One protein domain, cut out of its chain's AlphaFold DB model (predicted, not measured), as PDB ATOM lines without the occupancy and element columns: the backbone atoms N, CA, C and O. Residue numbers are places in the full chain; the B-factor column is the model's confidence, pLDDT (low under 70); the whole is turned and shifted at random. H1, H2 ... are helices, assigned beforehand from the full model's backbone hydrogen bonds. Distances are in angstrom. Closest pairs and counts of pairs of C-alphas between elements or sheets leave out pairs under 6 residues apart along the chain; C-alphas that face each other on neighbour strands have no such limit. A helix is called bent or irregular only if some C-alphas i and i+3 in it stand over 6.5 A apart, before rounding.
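This is residues 2 to 86 of the 469 residues of the protein "malignant fibrous histiocytoma-amplified sequence 1 homolog" of Lingula unguis (UniProt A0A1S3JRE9). One long helix, H4, is crossed steeply by H1 over part of its length, with the short helix H2 near it, while residues 37 to 43, of which 39 to 43 belong to the small helix H3, and residues 46 to 52, of which 50 to 52 belong to H4, stick out from this body. After H4, residues 68 to 86 have no named element; they fold back, and residues 82 to 83 pair briefly, antiparallel, with residues 21 to 22 just before H2. The printed part has 85 residues with four named helices, in the order H1, H2, H3, H4, and no named strand. The class is all helix, though under half of the residues, 41 of 85, are in named elements. The whole is compact, with a radius of gyration of the C-alphas of 13.5 A, and spans 37 by 27 by 21 A.

H4, residues 50 to 67, is the longest helix. H1, residues 2 to 12, touches H4, which touches H1 with residues 60 to 64 alone. Their closest C-alphas are those of Ala 6 and Ile 60, 6.5 A apart. H1 and H4 run the same way at a steep tilt of 64 degrees. H2, residues 23 to 28, is close to H4 but not clearly touching it; the closest C-alphas, those of Lys 27 and Ile 57, are 7.9 A apart. H2 and H4 run opposite ways at a steep tilt of 49 degrees. H3, residues 39 to 44, touches no helix. H1 and H2 are apart. Every O i to N i+4 pair is within hydrogen-bond range in H1, H2 and H4. In H3 the count is 0 of 2, while 2 of its 3 O i to N i+3 pairs are within range.

H4 measures 26.3 A from C-alpha 50 at (-138.821, 26.645, 77.613) to C-alpha 67 at (-147.436, 28.747, 102.389). H1 measures 15.9 A and begins with C-alpha 2 at (-136.474, 32.029, 93.125). H2 measures 8.7 A from C-alpha 23 to C-alpha 28. H3 measures 9.7 A, starts at C-alpha 39 at (-123.403, 38.368, 82.423), and is only just irregular: C-alphas 40 and 43 are 6.53 A apart.

The two C-alphas farthest apart, those of Arg 40 and Ser 76, are 38.6 A apart. The printed part, residues 2 to 86, has no cut. The link from H3 to H4 is tight, those from H1 to H2 and from H2 to H3 are short, and no link is long. The mean pLDDT of the printed part is 73.4; it is under 70 at residues 2, 14, 16 and 29 to 53. The mean for H3 is 39.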
ATOM      1  N   TRP A   2    -135.166  32.556  92.671       69.62
ATOM      2  CA  TRP A   2    -136.474  32.029  93.125       69.62
ATOM      3  C   TRP A   2    -137.156  32.907  94.199       69.62
ATOM      4  O   TRP A   2    -138.336  33.221  94.094       69.62
ATOM      5  N   VAL A   3    -136.379  33.413  95.167       73.50
ATOM      6  CA  VAL A   3    -136.858  34.328  96.228       73.50
ATOM      7  C   VAL A   3    -137.296  35.694  95.684       73.50
ATOM      8  O   VAL A   3    -138.248  36.275  96.195       73.50
ATOM      9  N   GLU A   4    -136.623  36.213  94.654       73.06
ATOM     10  CA  GLU A   4    -136.957  37.514  94.053       73.06
ATOM     11  C   GLU A   4    -138.274  37.420  93.282       73.06
ATOM     12  O   GLU A   4    -139.174  38.205  93.552       73.06
ATOM     13  N   ALA A   5    -138.438  36.390  92.444       72.69
ATOM     14  CA  ALA A   5    -139.686  36.138  91.725       72.69
ATOM     15  C   ALA A   5    -140.875  35.940  92.685       72.69
ATOM     16  O   ALA A   5    -141.930  36.546  92.505       72.69
ATOM     17  N   ALA A   6    -140.684  35.166  93.759       80.00
ATOM     18  CA  ALA A   6    -141.685  35.012  94.813       80.00
ATOM     19  C   ALA A   6    -142.020  36.349  95.506       80.00
ATOM     20  O   ALA A   6    -143.187  36.649  95.766       80.00
ATOM     21  N   SER A   7    -141.005  37.178  95.773       80.88
ATOM     22  CA  SER A   7    -141.181  38.502  96.383       80.88
ATOM     23  C   SER A   7    -141.898  39.480  95.456       80.88
ATOM     24  O   SER A   7    -142.681  40.295  95.935       80.88
ATOM     25  N   ASP A   8    -141.656  39.408  94.149       79.75
ATOM     26  CA  ASP A   8    -142.316  40.254  93.153       79.75
ATOM     27  C   ASP A   8    -143.803  39.907  93.024       79.75
ATOM     28  O   ASP A   8    -144.636  40.813  93.051       79.75
ATOM     29  N   ILE A   9    -144.154  38.613  92.989       81.31
ATOM     30  CA  ILE A   9    -145.556  38.156  93.022       81.31
ATOM     31  C   ILE A   9    -146.255  38.680  94.281       81.31
ATOM     32  O   ILE A   9    -147.348  39.239  94.199       81.31
ATOM     33  N   CYS A  10    -145.606  38.571  95.444       80.81
ATOM     34  CA  CYS A  10    -146.161  39.089  96.694       80.81
ATOM     35  C   CYS A  10    -146.287  40.622  96.687       80.81
ATOM     36  O   CYS A  10    -147.241  41.158  97.246       80.81
ATOM     37  N   ARG A  11    -145.352  41.347  96.056       82.31
ATOM     38  CA  ARG A  11    -145.382  42.816  95.981       82.31
ATOM     39  C   ARG A  11    -146.542  43.322  95.133       82.31
ATOM     40  O   ARG A  11    -147.161  44.305  95.523       82.31
ATOM     41  N   LYS A  12    -146.899  42.610  94.056       80.38
ATOM     42  CA  LYS A  12    -148.071  42.944  93.227       80.38
ATOM     43  C   LYS A  12    -149.382  42.988  94.016       80.38
ATOM     44  O   LYS A  12    -150.298  43.692  93.619       80.38
ATOM     45  N   ARG A  13    -149.460  42.332  95.181       73.69
ATOM     46  CA  ARG A  13    -150.601  42.467  96.104       73.69
ATOM     47  C   ARG A  13    -150.834  43.916  96.545       73.69
ATOM     48  O   ARG A  13    -151.971  44.299  96.799       73.69
ATOM     49  N   GLN A  14    -149.769  44.709  96.652       69.81
ATOM     50  CA  GLN A  14    -149.827  46.114  97.060       69.81
ATOM     51  C   GLN A  14    -150.160  47.055  95.893       69.81
ATOM     52  O   GLN A  14    -150.565  48.192  96.138       69.81
ATOM     53  N   ASP A  15    -150.038  46.589  94.648       71.06
ATOM     54  CA  ASP A  15    -150.399  47.358  93.460       71.06
ATOM     55  C   ASP A  15    -151.917  47.298  93.233       71.06
ATOM     56  O   ASP A  15    -152.556  46.251  93.330       71.06
ATOM     57  N   SER A  16    -152.540  48.440  92.950       60.19
ATOM     58  CA  SER A  16    -154.004  48.579  92.933       60.19
ATOM     59  C   SER A  16    -154.681  48.210  91.608       60.19
ATOM     60  O   SER A  16    -155.897  48.347  91.512       60.19
ATOM     61  N   SER A  17    -153.944  47.764  90.585       72.00
ATOM     62  CA  SER A  17    -154.478  47.670  89.218       72.00
ATOM     63  C   SER A  17    -155.291  46.409  88.911       72.00
ATOM     64  O   SER A  17    -156.187  46.483  88.078       72.00
ATOM     65  N   GLU A  18    -154.995  45.268  89.542       80.75
ATOM     66  CA  GLU A  18    -155.592  43.964  89.189       80.75
ATOM     67  C   GLU A  18    -156.023  43.183  90.442       80.75
ATOM     68  O   GLU A  18    -155.351  43.258  91.476       80.75
ATOM     69  N   ASN A  19    -157.135  42.439  90.383       85.75
ATOM     70  CA  ASN A  19    -157.611  41.625  91.513       85.75
ATOM     71  C   ASN A  19    -156.966  40.227  91.525       85.75
ATOM     72  O   ASN A  19    -156.704  39.659  92.587       85.75
ATOM     73  N   THR A  20    -156.646  39.700  90.345       89.56
ATOM     74  CA  THR A  20    -155.941  38.431  90.125       89.56
ATOM     75  C   THR A  20    -154.745  38.629  89.189       89.56
ATOM     76  O   THR A  20    -154.640  39.661  88.537       89.56
ATOM     77  N   LEU A  21    -153.813  37.671  89.143       89.50
ATOM     78  CA  LEU A  21    -152.755  37.651  88.124       89.50
ATOM     79  C   LEU A  21    -153.012  36.510  87.149       89.50
ATOM     80  O   LEU A  21    -153.329  35.397  87.565       89.50
ATOM     81  N   ASN A  22    -152.810  36.767  85.863       88.94
ATOM     82  CA  ASN A  22    -152.876  35.738  84.836       88.94
ATOM     83  C   ASN A  22    -151.501  35.071  84.636       88.94
ATOM     84  O   ASN A  22    -150.482  35.760  84.524       88.94
ATOM     85  N   LEU A  23    -151.466  33.737  84.576       86.62
ATOM     86  CA  LEU A  23    -150.228  32.960  84.464       86.62
ATOM     87  C   LEU A  23    -149.455  33.261  83.171       86.62
ATOM     88  O   LEU A  23    -148.241  33.448  83.224       86.62
ATOM     89  N   ASP A  24    -150.126  33.358  82.022       84.88
ATOM     90  CA  ASP A  24    -149.459  33.666  80.750       84.88
ATOM     91  C   ASP A  24    -148.839  35.068  80.771       84.88
ATOM     92  O   ASP A  24    -147.710  35.273  80.318       84.88
ATOM     93  N   THR A  25    -149.535  36.024  81.386       82.25
ATOM     94  CA  THR A  25    -149.007  37.378  81.606       82.25
ATOM     95  C   THR A  25    -147.796  37.357  82.544       82.25
ATOM     96  O   THR A  25    -146.816  38.066  82.313       82.25
ATOM     97  N   LEU A  26    -147.819  36.508  83.577       80.25
ATOM     98  CA  LEU A  26    -146.703  36.314  84.504       80.25
ATOM     99  C   LEU A  26    -145.463  35.749  83.793       80.25
ATOM    100  O   LEU A  26    -144.358  36.242  84.015       80.25
ATOM    101  N   LYS A  27    -145.651  34.765  82.905       77.44
ATOM    102  CA  LYS A  27    -144.581  34.164  82.087       77.44
ATOM    103  C   LYS A  27    -143.926  35.175  81.142       77.44
ATOM    104  O   LYS A  27    -142.739  35.064  80.843       77.44
ATOM    105  N   GLN A  28    -144.692  36.160  80.678       71.38
ATOM    106  CA  GLN A  28    -144.233  37.197  79.749       71.38
ATOM    107  C   GLN A  28    -143.686  38.452  80.452       71.38
ATOM    108  O   GLN A  28    -143.113  39.322  79.789       71.38
ATOM    109  N   ALA A  29    -143.842  38.571  81.776       65.38
ATOM    110  CA  ALA A  29    -143.499  39.779  82.516       65.38
ATOM    111  C   ALA A  29    -141.980  40.058  82.496       65.38
ATOM    112  O   ALA A  29    -141.189  39.238  82.970       65.38
ATOM    113  N   PRO A  30    -141.540  41.241  82.022       55.34
ATOM    114  CA  PRO A  30    -140.124  41.579  81.930       55.34
ATOM    115  C   PRO A  30    -139.469  41.839  83.291       55.34
ATOM    116  O   PRO A  30    -138.242  41.838  83.343       55.34
ATOM    117  N   ASP A  31    -140.242  42.051  84.361       50.97
ATOM    118  CA  ASP A  31    -139.740  42.357  85.710       50.97
ATOM    119  C   ASP A  31    -139.575  41.116  86.593       50.97
ATOM    120  O   ASP A  31    -138.717  41.111  87.471       50.97
ATOM    121  N   ILE A  32    -140.282  40.018  86.293       53.12
ATOM    122  CA  ILE A  32    -140.046  38.699  86.908       53.12
ATOM    123  C   ILE A  32    -138.895  38.043  86.142       53.12
ATOM    124  O   ILE A  32    -139.001  37.022  85.463       53.12
ATOM    125  N   GLN A  33    -137.752  38.720  86.171       50.78
ATOM    126  CA  GLN A  33    -136.539  38.259  85.536       50.78
ATOM    127  C   GLN A  33    -135.954  37.130  86.374       50.78
ATOM    128  O   GLN A  33    -135.192  37.351  87.314       50.78
ATOM    129  N   PHE A  34    -136.201  35.897  85.939       51.50
ATOM    130  CA  PHE A  34    -135.321  34.758  86.196       51.50
ATOM    131  C   PHE A  34    -133.955  34.996  85.521       51.50
ATOM    132  O   PHE A  34    -133.541  34.268  84.621       51.50
ATOM    133  N   LYS A  35    -133.255  36.083  85.870       42.06
ATOM    134  CA  LYS A  35    -131.911  36.371  85.376       42.06
ATOM    135  C   LYS A  35    -130.915  35.613  86.252       42.06
ATOM    136  O   LYS A  35    -130.818  35.889  87.448       42.06
ATOM    137  N   PRO A  36    -130.114  34.696  85.681       40.62
ATOM    138  CA  PRO A  36    -128.948  34.183  86.375       40.62
ATOM    139  C   PRO A  36    -128.021  35.365  86.676       40.62
ATOM    140  O   PRO A  36    -127.781  36.199  85.804       40.62
ATOM    141  N   ILE A  37    -127.456  35.408  87.882       39.81
ATOM    142  CA  ILE A  37    -126.685  36.527  88.466       39.81
ATOM    143  C   ILE A  37    -125.384  36.873  87.687       39.81
ATOM    144  O   ILE A  37    -124.586  37.707  88.098       39.81
ATOM    145  N   SER A  38    -125.136  36.290  86.509       42.19
ATOM    146  CA  SER A  38    -123.924  36.535  85.728       42.19
ATOM    147  C   SER A  38    -124.209  36.869  84.264       42.19
ATOM    148  O   SER A  38    -124.815  36.106  83.521       42.19
ATOM    149  N   TRP A  39    -123.639  37.985  83.816       38.53
ATOM    150  CA  TRP A  39    -123.403  38.368  82.423       38.53
ATOM    151  C   TRP A  39    -122.760  37.254  81.565       38.53
ATOM    152  O   TRP A  39    -122.997  37.207  80.360       38.53
ATOM    153  N   ARG A  40    -122.042  36.284  82.163       39.75
ATOM    154  CA  ARG A  40    -121.549  35.078  81.459       39.75
ATOM    155  C   ARG A  40    -122.655  34.077  81.094       39.75
ATOM    156  O   ARG A  40    -122.441  33.219  80.241       39.75
ATOM    157  N   THR A  41    -123.838  34.186  81.693       43.59
ATOM    158  CA  THR A  41    -125.009  33.327  81.443       43.59
ATOM    159  C   THR A  41    -125.962  33.926  80.407       43.59
ATOM    160  O   THR A  41    -126.862  33.236  79.942       43.59
ATOM    161  N   PHE A  42    -125.750  35.175  79.974       37.41
ATOM    162  CA  PHE A  42    -126.553  35.813  78.921       37.41
ATOM    163  C   PHE A  42    -126.448  35.049  77.587       37.41
ATOM    164  O   PHE A  42    -127.442  34.846  76.896       37.41
ATOM    165  N   PHE A  43    -125.269  34.486  77.292       38.28
ATOM    166  CA  PHE A  43    -125.055  33.572  76.162       38.28
ATOM    167  C   PHE A  43    -125.622  32.153  76.380       38.28
ATOM    168  O   PHE A  43    -125.642  31.357  75.448       38.28
ATOM    169  N   LYS A  44    -126.114  31.820  77.585       38.59
ATOM    170  CA  LYS A  44    -126.841  30.567  77.866       38.59
ATOM    171  C   LYS A  44    -128.363  30.712  77.773       38.59
ATOM    172  O   LYS A  44    -129.046  29.705  77.911       38.59
ATOM    173  N   LYS A  45    -128.906  31.901  77.472       40.19
ATOM    174  CA  LYS A  45    -130.340  32.062  77.151       40.19
ATOM    175  C   LYS A  45    -130.760  31.218  75.933       40.19
ATOM    176  O   LYS A  45    -131.915  30.860  75.800       40.19
ATOM    177  N   TRP A  46    -129.793  30.821  75.103       43.09
ATOM    178  CA  TRP A  46    -129.943  29.862  74.001       43.09
ATOM    179  C   TRP A  46    -129.827  28.383  74.419       43.09
ATOM    180  O   TRP A  46    -129.664  27.517  73.562       43.09
ATOM    181  N   ARG A  47    -129.801  28.076  75.724       41.06
ATOM    182  CA  ARG A  47    -129.468  26.736  76.239       41.06
ATOM    183  C   ARG A  47    -130.393  26.220  77.344       41.06
ATOM    184  O   ARG A  47    -130.143  25.122  77.825       41.06
ATOM    185  N   TYR A  48    -131.414  26.986  77.721       46.72
ATOM    186  CA  TYR A  48    -132.489  26.535  78.603       46.72
ATOM    187  C   TYR A  48    -133.732  26.296  77.740       46.72
ATOM    188  O   TYR A  48    -134.195  27.250  77.115       46.72
ATOM    189  N   PRO A  49    -134.224  25.055  77.618       55.25
ATOM    190  CA  PRO A  49    -135.482  24.793  76.931       55.25
ATOM    191  C   PRO A  49    -136.640  25.433  77.715       55.25
ATOM    192  O   PRO A  49    -136.634  25.399  78.945       55.25
ATOM    193  N   ASP A  50    -137.640  25.981  77.017       57.50
ATOM    194  CA  ASP A  50    -138.821  26.645  77.613       57.50
ATOM    195  C   ASP A  50    -139.505  25.796  78.709       57.50
ATOM    196  O   ASP A  50    -140.043  26.320  79.682       57.50
ATOM    197  N   GLN A  51    -139.386  24.471  78.602       59.53
ATOM    198  CA  GLN A  51    -139.906  23.488  79.549       59.53
ATOM    199  C   GLN A  51    -139.315  23.599  80.975       59.53
ATOM    200  O   GLN A  51    -140.030  23.353  81.942       59.53
ATOM    201  N   GLU A  52    -138.046  24.000  81.145       63.34
ATOM    202  CA  GLU A  52    -137.435  24.176  82.482       63.34
ATOM    203  C   GLU A  52    -137.883  25.480  83.172       63.34
ATOM    204  O   GLU A  52    -137.953  25.549  84.404       63.34
ATOM    205  N   ILE A  53    -138.206  26.518  82.393       66.62
ATOM    206  CA  ILE A  53    -138.697  27.804  82.917       66.62
ATOM    207  C   ILE A  53    -140.124  27.637  83.437       66.62
ATOM    208  O   ILE A  53    -140.432  28.086  84.540       66.62
ATOM    209  N   ASP A  54    -140.962  26.935  82.673       74.38
ATOM    210  CA  ASP A  54    -142.329  26.611  83.072       74.38
ATOM    211  C   ASP A  54    -142.365  25.813  84.378       74.38
ATOM    212  O   ASP A  54    -143.096  26.186  85.295       74.38
ATOM    213  N   GLN A  55    -141.517  24.786  84.511       79.44
ATOM    214  CA  GLN A  55    -141.429  24.010  85.750       79.44
ATOM    215  C   GLN A  55    -141.030  24.883  86.945       79.44
ATOM    216  O   GLN A  55    -141.660  24.823  87.996       79.44
ATOM    217  N   THR A  56    -140.041  25.765  86.768       80.56
ATOM    218  CA  THR A  56    -139.590  26.663  87.841       80.56
ATOM    219  C   THR A  56    -140.711  27.597  88.317       80.56
ATOM    220  O   THR A  56    -140.808  27.888  89.509       80.56
ATOM    221  N   ILE A  57    -141.559  28.085  87.403       83.12
ATOM    222  CA  ILE A  57    -142.707  28.938  87.746       83.12
ATOM    223  C   ILE A  57    -143.747  28.141  88.533       83.12
ATOM    224  O   ILE A  57    -144.212  28.628  89.565       83.12
ATOM    225  N   TYR A  58    -144.080  26.924  88.096       88.00
ATOM    226  CA  TYR A  58    -145.001  26.058  88.835       88.00
ATOM    227  C   TYR A  58    -144.476  25.734  90.235       88.00
ATOM    228  O   TYR A  58    -145.238  25.830  91.194       88.00
ATOM    229  N   ASP A  59    -143.175  25.483  90.388       87.38
ATOM    230  CA  ASP A  59    -142.562  25.239  91.697       87.38
ATOM    231  C   ASP A  59    -142.686  26.462  92.630       87.38
ATOM    232  O   ASP A  59    -142.954  26.310  93.823       87.38
ATOM    233  N   ILE A  60    -142.533  27.690  92.107       88.25
ATOM    234  CA  ILE A  60    -142.738  28.932  92.884       88.25
ATOM    235  C   ILE A  60    -144.194  29.076  93.307       88.25
ATOM    236  O   ILE A  60    -144.468  29.354  94.474       88.25
ATOM    237  N   LEU A  61    -145.121  28.936  92.359       90.62
ATOM    238  CA  LEU A  61    -146.546  29.114  92.626       90.62
ATOM    239  C   LEU A  61    -147.045  28.059  93.608       90.62
ATOM    240  O   LEU A  61    -147.741  28.399  94.559       90.62
ATOM    241  N   SER A  62    -146.609  26.813  93.437       91.69
ATOM    242  CA  SER A  62    -146.875  25.724  94.366       91.69
ATOM    243  C   SER A  62    -146.343  26.060  95.757       91.69
ATOM    244  O   SER A  62    -147.087  25.975  96.731       91.69
ATOM    245  N   PHE A  63    -145.100  26.530  95.887       90.62
ATOM    246  CA  PHE A  63    -144.567  26.943  97.186       90.62
ATOM    247  C   PHE A  63    -145.374  28.070  97.845       90.62
ATOM    248  O   PHE A  63    -145.705  27.975  99.028       90.62
ATOM    249  N   LEU A  64    -145.699  29.127  97.097       91.75
ATOM    250  CA  LEU A  64    -146.479  30.258  97.606       91.75
ATOM    251  C   LEU A  64    -147.903  29.840  97.999       91.75
ATOM    252  O   LEU A  64    -148.426  30.319  99.005       91.75
ATOM    253  N   ALA A  65    -148.519  28.935  97.237       92.00
ATOM    254  CA  ALA A  65    -149.836  28.386  97.539       92.00
ATOM    255  C   ALA A  65    -149.805  27.526  98.812       92.00
ATOM    256  O   ALA A  65    -150.624  27.733  99.703       92.00
ATOM    257  N   HIS A  66    -148.813  26.641  98.961       89.44
ATOM    258  CA  HIS A  66    -148.638  25.826 100.170       89.44
ATOM    259  C   HIS A  66    -148.361  26.667 101.423       89.44
ATOM    260  O   HIS A  66    -148.795  26.306 102.515       89.44
ATOM    261  N   ARG A  67    -147.649  27.794 101.286       90.88
ATOM    262  CA  ARG A  67    -147.436  28.747 102.389       90.88
ATOM    263  C   ARG A  67    -148.680  29.597 102.683       90.88
ATOM    264  O   ARG A  67    -148.748  30.219 103.740       90.88
ATOM    265  N   GLY A  68    -149.649  29.619 101.770       89.06
ATOM    266  CA  GLY A  68    -150.869  30.406 101.889       89.06
ATOM    267  C   GLY A  68    -150.677  31.889 101.582       89.06
ATOM    268  O   GLY A  68    -151.428  32.704 102.105       89.06
ATOM    269  N   ASP A  69    -149.699  32.277 100.757       89.81
ATOM    270  CA  ASP A  69    -149.574  33.675 100.296       89.81
ATOM    271  C   ASP A  69    -150.509  33.998  99.136       89.81
ATOM    272  O   ASP A  69    -150.923  35.142  98.950       89.81
ATOM    273  N   ILE A  70    -150.798  32.979  98.330       92.56
ATOM    274  CA  ILE A  70    -151.674  33.035  97.166       92.56
ATOM    275  C   ILE A  70    -152.620  31.841  97.213       92.56
ATOM    276  O   ILE A  70    -152.366  30.862  97.914       92.56
ATOM    277  N   ILE A  71    -153.695  31.909  96.441       92.75
ATOM    278  CA  ILE A  71    -154.533  30.749  96.143       92.75
ATOM    279  C   ILE A  71    -154.373  30.443  94.654       92.75
ATOM    280  O   ILE A  71    -154.521  31.327  93.807       92.75
ATOM    281  N   TRP A  72    -153.995  29.205  94.348       93.44
ATOM    282  CA  TRP A  72    -153.691  28.743  92.997       93.44
ATOM    283  C   TRP A  72    -153.831  27.220  92.931       93.44
ATOM    284  O   TRP A  72    -153.436  26.528  93.868       93.44
ATOM    285  N   PHE A  73    -154.392  26.702  91.835       90.69
ATOM    286  CA  PHE A  73    -154.659  25.272  91.670       90.69
ATOM    287  C   PHE A  73    -154.066  24.769  90.360       90.69
ATOM    288  O   PHE A  73    -154.586  25.048  89.285       90.69
ATOM    289  N   GLU A  74    -153.009  23.966  90.449       87.00
ATOM    290  CA  GLU A  74    -152.299  23.449  89.274       87.00
ATOM    291  C   GLU A  74    -153.151  22.514  88.399       87.00
ATOM    292  O   GLU A  74    -152.971  22.453  87.183       87.00
ATOM    293  N   THR A  75    -154.078  21.779  89.015       83.69
ATOM    294  CA  THR A  75    -154.847  20.706  88.365       83.69
ATOM    295  C   THR A  75    -156.140  21.175  87.703       83.69
ATOM    296  O   THR A  75    -156.746  20.406  86.960       83.69
ATOM    297  N   SER A  76    -156.577  22.412  87.945       85.56
ATOM    298  CA  SER A  76    -157.782  22.968  87.319       85.56
ATOM    299  C   SER A  76    -157.401  23.775  86.071       85.56
ATOM    300  O   SER A  76    -156.527  24.633  86.165       85.56
ATOM    301  N   PRO A  77    -158.039  23.563  84.904       83.56
ATOM    302  CA  PRO A  77    -157.695  24.289  83.682       83.56
ATOM    303  C   PRO A  77    -157.781  25.815  83.823       83.56
ATOM    304  O   PRO A  77    -156.863  26.513  83.392       83.56
ATOM    305  N   LEU A  78    -158.851  26.328  84.440       88.25
ATOM    306  CA  LEU A  78    -159.065  27.766  84.607       88.25
ATOM    307  C   LEU A  78    -158.291  28.323  85.805       88.25
ATOM    308  O   LEU A  78    -157.605  29.335  85.681       88.25
ATOM    309  N   LEU A  79    -158.336  27.651  86.960       92.12
ATOM    310  CA  LEU A  79    -157.660  28.111  88.181       92.12
ATOM    311  C   LEU A  79    -156.134  27.978  88.094       92.12
ATOM    312  O   LEU A  79    -155.420  28.674  88.812       92.12
ATOM    313  N   LYS A  80    -155.611  27.146  87.187       91.19
ATOM    314  CA  LYS A  80    -154.181  27.129  86.850       91.19
ATOM    315  C   LYS A  80    -153.749  28.439  86.202       91.19
ATOM    316  O   LYS A  80    -152.618  28.875  86.414       91.19
ATOM    317  N   GLN A  81    -154.634  29.059  85.424       91.12
ATOM    318  CA  GLN A  81    -154.353  30.305  84.715       91.12
ATOM    319  C   GLN A  81    -154.574  31.551  85.578       91.12
ATOM    320  O   GLN A  81    -154.036  32.608  85.248       91.12
ATOM    321  N   THR A  82    -155.302  31.428  86.691       92.19
ATOM    322  CA  THR A  82    -155.681  32.550  87.559       92.19
ATOM    323  C   THR A  82    -155.047  32.427  88.943       92.19
ATOM    324  O   THR A  82    -155.315  31.495  89.697       92.19
ATOM    325  N   ILE A  83    -154.220  33.405  89.312       92.44
ATOM    326  CA  ILE A  83    -153.527  33.469  90.601       92.44
ATOM    327  C   ILE A  83    -154.225  34.494  91.499       92.44
ATOM    328  O   ILE A  83    -154.152  35.713  91.285       92.44
ATOM    329  N   PHE A  84    -154.865  34.004  92.556       92.00
ATOM    330  CA  PHE A  84    -155.533  34.830  93.558       92.00
ATOM    331  C   PHE A  84    -154.509  35.324  94.585       92.00
ATOM    332  O   PHE A  84    -154.311  34.737  95.650       92.00
ATOM    333  N   HIS A  85    -153.823  36.408  94.235       89.12
ATOM    334  CA  HIS A  85    -152.789  37.037  95.061       89.12
ATOM    335  C   HIS A  85    -153.345  38.027  96.108       89.12
ATOM    336  O   HIS A  85    -152.653  38.365  97.068       89.12
ATOM    337  N   LYS A  86    -154.605  38.464  95.953       88.94
ATOM    338  CA  LYS A  86    -155.343  39.336  96.885       88.94
ATOM    339  C   LYS A  86    -156.434  38.562  97.618       88.94
ATOM    340  O   LYS A  86    -157.622  38.653  97.308       88.94
TER     341      LYS A  86